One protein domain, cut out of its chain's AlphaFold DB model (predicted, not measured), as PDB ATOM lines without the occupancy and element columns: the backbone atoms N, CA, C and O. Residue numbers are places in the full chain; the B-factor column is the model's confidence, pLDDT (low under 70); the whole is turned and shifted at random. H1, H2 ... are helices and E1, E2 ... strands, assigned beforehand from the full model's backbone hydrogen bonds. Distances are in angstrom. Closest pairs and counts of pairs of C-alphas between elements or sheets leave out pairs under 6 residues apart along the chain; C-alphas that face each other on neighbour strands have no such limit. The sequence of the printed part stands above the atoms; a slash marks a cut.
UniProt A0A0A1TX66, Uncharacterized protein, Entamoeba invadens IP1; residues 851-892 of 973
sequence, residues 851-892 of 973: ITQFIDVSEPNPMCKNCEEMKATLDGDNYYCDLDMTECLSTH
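Overview. This is residues 851 to 892 of the 973 residues of an uncharacterized protein of Entamoeba invadens IP1 (UniProt A0A0A1TX66). With little regular structure, this is a rod: a small two-stranded hairpin, E1 and E2, toward one end, a looping stretch, residues 867 to 885, in the middle, and one short helix, H1, at the other end. The 42 printed residues hold E1, E2 and H1 in that order, a mixed class with 14 residues in named elements. The whole is only just loose, close to compact, with a radius of gyration of the C-alphas of 11.1 A and spans of 39 by 16 by 10 A.

Arrangement. E1, residues 853 to 856, and E2, residues 863 to 866, form an antiparallel hairpin at 137 degrees. N 854 and O 865 are 2.8 A apart, within hydrogen-bond range. Residues 871 to 872 pair with residues 883 to 884, antiparallel. H1, residues 886 to 891, is apart from E1. In H1 every O i to N i+4 pair is within hydrogen-bond range.

Along the chain. E1 begins at C-alpha 853 (-10.604, 41.501, -7.934) and measures 9.1 A; E2 measures 10.0 A. H1, 8.9 A long, ends at C-alpha 891 (11.007, 36.498, -7.327).

Size, cuts and confidence. The C-alphas farthest apart, of Pro 860 and Thr 891, are 39.5 A apart. The printed part has no cut. The link from E2 to H1 is long, 19 residues. Residues 887 and 891 have pLDDT under 70.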
ATOM      1  N   ILE A 851      -9.538  36.287  -7.625       80.31
ATOM      2  CA  ILE A 851      -8.569  36.748  -6.625       80.31
ATOM      3  C   ILE A 851      -7.791  38.011  -7.043       80.31
ATOM      4  O   ILE A 851      -7.040  38.584  -6.274       80.31
ATOM      5  N   THR A 852      -7.905  38.436  -8.300       80.69
ATOM      6  CA  THR A 852      -7.327  39.697  -8.790       80.69
ATOM      7  C   THR A 852      -8.357  40.826  -8.744       80.69
ATOM      8  O   THR A 852      -8.170  41.870  -9.368       80.69
ATOM      9  N   GLN A 853      -9.487  40.588  -8.083       87.38
ATOM     10  CA  GLN A 853     -10.604  41.501  -7.934       87.38
ATOM     11  C   GLN A 853     -10.998  41.614  -6.461       87.38
ATOM     12  O   GLN A 853     -10.798  40.692  -5.672       87.38
ATOM     13  N   PHE A 854     -11.583  42.753  -6.112       90.88
ATOM     14  CA  PHE A 854     -12.229  43.010  -4.833       90.88
ATOM     15  C   PHE A 854     -13.684  43.427  -5.066       90.88
ATOM     16  O   PHE A 854     -14.058  43.897  -6.146       90.88
ATOM     17  N   ILE A 855     -14.515  43.258  -4.050       92.31
ATOM     18  CA  ILE A 855     -15.914  43.661  -4.047       92.31
ATOM     19  C   ILE A 855     -15.988  45.149  -3.721       92.31
ATOM     20  O   ILE A 855     -15.747  45.575  -2.591       92.31
ATOM     21  N   ASP A 856     -16.384  45.950  -4.703       90.12
ATOM     22  CA  ASP A 856     -16.649  47.357  -4.463       90.12
ATOM     23  C   ASP A 856     -18.004  47.542  -3.780       90.12
ATOM     24  O   ASP A 856     -19.066  47.329  -4.370       90.12
ATOM     25  N   VAL A 857     -17.951  47.959  -2.519       91.50
ATOM     26  CA  VAL A 857     -19.112  48.215  -1.665       91.50
ATOM     27  C   VAL A 857     -19.554  49.675  -1.648       91.50
ATOM     28  O   VAL A 857     -20.500  49.991  -0.914       91.50
ATOM     29  N   SER A 858     -18.913  50.564  -2.418       87.12
ATOM     30  CA  SER A 858     -19.285  51.985  -2.466       87.12
ATOM     31  C   SER A 858     -20.661  52.215  -3.091       87.12
ATOM     32  O   SER A 858     -21.314  53.212  -2.795       87.12
ATOM     33  N   GLU A 859     -21.110  51.289  -3.938       83.88
ATOM     34  CA  GLU A 859     -22.393  51.350  -4.632       83.88
ATOM     35  C   GLU A 859     -23.474  50.498  -3.932       83.88
ATOM     36  O   GLU A 859     -23.159  49.510  -3.252       83.88
ATOM     37  N   PRO A 860     -24.774  50.824  -4.102       80.75
ATOM     38  CA  PRO A 860     -25.878  50.025  -3.560       80.75
ATOM     39  C   PRO A 860     -25.897  48.580  -4.072       80.75
ATOM     40  O   PRO A 860     -26.300  47.680  -3.337       80.75
ATOM     41  N   ASN A 861     -25.456  48.368  -5.316       86.00
ATOM     42  CA  ASN A 861     -25.301  47.055  -5.931       86.00
ATOM     43  C   ASN A 861     -23.801  46.745  -6.082       86.00
ATOM     44  O   ASN A 861     -23.179  47.276  -7.005       86.00
ATOM     45  N   PRO A 862     -23.210  45.944  -5.182       89.62
ATOM     46  CA  PRO A 862     -21.773  45.708  -5.176       89.62
ATOM     47  C   PRO A 862     -21.329  44.911  -6.409       89.62
ATOM     48  O   PRO A 862     -22.035  44.010  -6.867       89.62
ATOM     49  N   MET A 863     -20.156  45.236  -6.951       90.38
ATOM     50  CA  MET A 863     -19.590  44.592  -8.143       90.38
ATOM     51  C   MET A 863     -18.104  44.294  -7.955       90.38
ATOM     52  O   MET A 863     -17.409  45.011  -7.241       90.38
ATOM     53  N   CYS A 864     -17.601  43.277  -8.653       90.00
ATOM     54  CA  CYS A 864     -16.173  42.984  -8.692       90.00
ATOM     55  C   CYS A 864     -15.418  44.072  -9.466       90.00
ATOM     56  O   CYS A 864     -15.728  44.346 -10.631       90.00
ATOM     57  N   LYS A 865     -14.407  44.670  -8.838       91.50
ATOM     58  CA  LYS A 865     -13.447  45.586  -9.461       91.50
ATOM     59  C   LYS A 865     -12.054  44.986  -9.414       91.50
ATOM     60  O   LYS A 865     -11.701  44.320  -8.452       91.50
ATOM     61  N   ASN A 866     -11.261  45.223 -10.453       89.69
ATOM     62  CA  ASN A 866      -9.882  44.743 -10.490       89.69
ATOM     63  C   ASN A 866      -9.043  45.443  -9.416       89.69
ATOM     64  O   ASN A 866      -9.168  46.653  -9.215       89.69
ATOM     65  N   CYS A 867      -8.178  44.673  -8.767       84.31
ATOM     66  CA  CYS A 867      -7.112  45.192  -7.929       84.31
ATOM     67  C   CYS A 867      -6.136  46.048  -8.748       84.31
ATOM     68  O   CYS A 867      -6.011  45.887  -9.964       84.31
ATOM     69  N   GLU A 868      -5.436  46.962  -8.072       84.88
ATOM     70  CA  GLU A 868      -4.278  47.648  -8.658       84.88
ATOM     71  C   GLU A 868      -3.188  46.630  -9.041       84.88
ATOM     72  O   GLU A 868      -3.165  45.512  -8.518       84.88
ATOM     73  N   GLU A 869      -2.287  47.000  -9.962       77.56
ATOM     74  CA  GLU A 869      -1.183  46.121 -10.373       77.56
ATOM     75  C   GLU A 869      -0.411  45.604  -9.150       77.56
ATOM     76  O   GLU A 869      -0.113  46.357  -8.226       77.56
ATOM     77  N   MET A 870      -0.088  44.306  -9.160       75.69
ATOM     78  CA  MET A 870       0.621  43.621  -8.072       75.69
ATOM     79  C   MET A 870      -0.138  43.568  -6.735       75.69
ATOM     80  O   MET A 870       0.479  43.339  -5.700       75.69
ATOM     81  N   LYS A 871      -1.469  43.707  -6.734       81.00
ATOM     82  CA  LYS A 871      -2.315  43.389  -5.575       81.00
ATOM     83  C   LYS A 871      -3.336  42.304  -5.904       81.00
ATOM     84  O   LYS A 871      -3.786  42.184  -7.044       81.00
ATOM     85  N   ALA A 872      -3.716  41.531  -4.898       79.62
ATOM     86  CA  ALA A 872      -4.722  40.479  -4.992       79.62
ATOM     87  C   ALA A 872      -5.586  40.439  -3.722       79.62
ATOM     88  O   ALA A 872      -5.271  41.078  -2.719       79.62
ATOM     89  N   THR A 873      -6.685  39.702  -3.782       82.25
ATOM     90  CA  THR A 873      -7.463  39.257  -2.629       82.25
ATOM     91  C   THR A 873      -7.177  37.789  -2.345       82.25
ATOM     92  O   THR A 873      -6.739  37.060  -3.237       82.25
ATOM     93  N   LEU A 874      -7.423  37.327  -1.117       75.94
ATOM     94  CA  LEU A 874      -7.210  35.914  -0.784       75.94
ATOM     95  C   LEU A 874      -8.094  34.966  -1.617       75.94
ATOM     96  O   LEU A 874      -7.623  33.939  -2.108       75.94
ATOM     97  N   ASP A 875      -9.370  35.304  -1.784       78.69
ATOM     98  CA  ASP A 875     -10.366  34.450  -2.439       78.69
ATOM     99  C   ASP A 875     -11.385  35.206  -3.310       78.69
ATOM    100  O   ASP A 875     -12.318  34.591  -3.817       78.69
ATOM    101  N   GLY A 876     -11.182  36.506  -3.549       77.44
ATOM    102  CA  GLY A 876     -12.118  37.359  -4.293       77.44
ATOM    103  C   GLY A 876     -13.162  38.048  -3.415       77.44
ATOM    104  O   GLY A 876     -13.723  39.069  -3.814       77.44
ATOM    105  N   ASP A 877     -13.395  37.557  -2.198       84.12
ATOM    106  CA  ASP A 877     -14.517  37.973  -1.360       84.12
ATOM    107  C   ASP A 877     -14.091  38.981  -0.288       84.12
ATOM    108  O   ASP A 877     -14.376  38.822   0.893       84.12
ATOM    109  N   ASN A 878     -13.407  40.046  -0.708       85.50
ATOM    110  CA  ASN A 878     -12.914  41.112   0.167       85.50
ATOM    111  C   ASN A 878     -13.239  42.496  -0.427       85.50
ATOM    112  O   ASN A 878     -13.338  42.634  -1.644       85.50
ATOM    113  N   TYR A 879     -13.394  43.531   0.402       86.94
ATOM    114  CA  TYR A 879     -13.602  44.924  -0.028       86.94
ATOM    115  C   TYR A 879     -12.321  45.712  -0.315       86.94
ATOM    116  O   TYR A 879     -12.394  46.862  -0.751       86.94
ATOM    117  N   TYR A 880     -11.157  45.127  -0.059       86.06
ATOM    118  CA  TYR A 880      -9.865  45.658  -0.472       86.06
ATOM    119  C   TYR A 880      -8.960  44.512  -0.913       86.06
ATOM    120  O   TYR A 880      -9.202  43.362  -0.573       86.06
ATOM    121  N   CYS A 881      -7.917  44.831  -1.673       85.31
ATOM    122  CA  CYS A 881      -6.911  43.857  -2.084       85.31
ATOM    123  C   CYS A 881      -5.873  43.715  -0.966       85.31
ATOM    124  O   CYS A 881      -5.005  44.576  -0.817       85.31
ATOM    125  N   ASP A 882      -6.044  42.689  -0.136       77.31
ATOM    126  CA  ASP A 882      -5.289  42.414   1.090       77.31
ATOM    127  C   ASP A 882      -3.915  41.780   0.867       77.31
ATOM    128  O   ASP A 882      -3.085  41.799   1.774       77.31
ATOM    129  N   LEU A 883      -3.651  41.261  -0.331       76.31
ATOM    130  CA  LEU A 883      -2.373  40.658  -0.686       76.31
ATOM    131  C   LEU A 883      -1.541  41.624  -1.528       76.31
ATOM    132  O   LEU A 883      -1.939  42.000  -2.633       76.31
ATOM    133  N   ASP A 884      -0.357  41.978  -1.029       75.25
ATOM    134  CA  ASP A 884       0.688  42.611  -1.832       75.25
ATOM    135  C   ASP A 884       1.521  41.526  -2.527       75.25
ATOM    136  O   ASP A 884       2.202  40.714  -1.899       75.25
ATOM    137  N   MET A 885       1.452  41.501  -3.852       72.81
ATOM    138  CA  MET A 885       2.131  40.532  -4.705       72.81
ATOM    139  C   MET A 885       3.505  41.035  -5.161       72.81
ATOM    140  O   MET A 885       4.197  40.309  -5.873       72.81
ATOM    141  N   THR A 886       3.915  42.252  -4.784       75.38
ATOM    142  CA  THR A 886       5.139  42.911  -5.272       75.38
ATOM    143  C   THR A 886       6.389  42.087  -4.970       75.38
ATOM    144  O   THR A 886       7.189  41.828  -5.871       75.38
ATOM    145  N   GLU A 887       6.546  41.617  -3.726       69.50
ATOM    146  CA  GLU A 887       7.676  40.762  -3.343       69.50
ATOM    147  C   GLU A 887       7.661  39.452  -4.143       69.50
ATOM    148  O   GLU A 887       8.675  39.073  -4.725       69.50
ATOM    149  N   CYS A 888       6.494  38.820  -4.282       70.00
ATOM    150  CA  CYS A 888       6.357  37.551  -4.991       70.00
ATOM    151  C   CYS A 888       6.593  37.658  -6.507       70.00
ATOM    152  O   CYS A 888       7.193  36.769  -7.107       70.00
ATOM    153  N   LEU A 889       6.152  38.742  -7.144       70.81
ATOM    154  CA  LEU A 889       6.365  38.990  -8.573       70.81
ATOM    155  C   LEU A 889       7.817  39.377  -8.878       70.81
ATOM    156  O   LEU A 889       8.289  39.151  -9.995       70.81
ATOM    157  N   SER A 890       8.544  39.909  -7.887       72.19
ATOM    158  CA  SER A 890       9.981  40.173  -8.001       72.19
ATOM    159  C   SER A 890      10.817  38.885  -8.041       72.19
ATOM    160  O   SER A 890      11.812  38.824  -8.766       72.19
ATOM    161  N   THR A 891      10.386  37.835  -7.335       69.00
ATOM    162  CA  THR A 891      11.007  36.498  -7.327       69.00
ATOM    163  C   THR A 891      10.460  35.573  -8.419       69.00
ATOM    164  O   THR A 891      11.204  34.741  -8.941       69.00
ATOM    165  N   HIS A 892       9.200  35.744  -8.834       76.12
ATOM    166  CA  HIS A 892       8.497  34.851  -9.761       76.12
ATOM    167  C   HIS A 892       7.834  35.639 -10.905       76.12
ATOM    168  O   HIS A 892       6.617  35.815 -10.945       76.12
TER     169      HIS A 892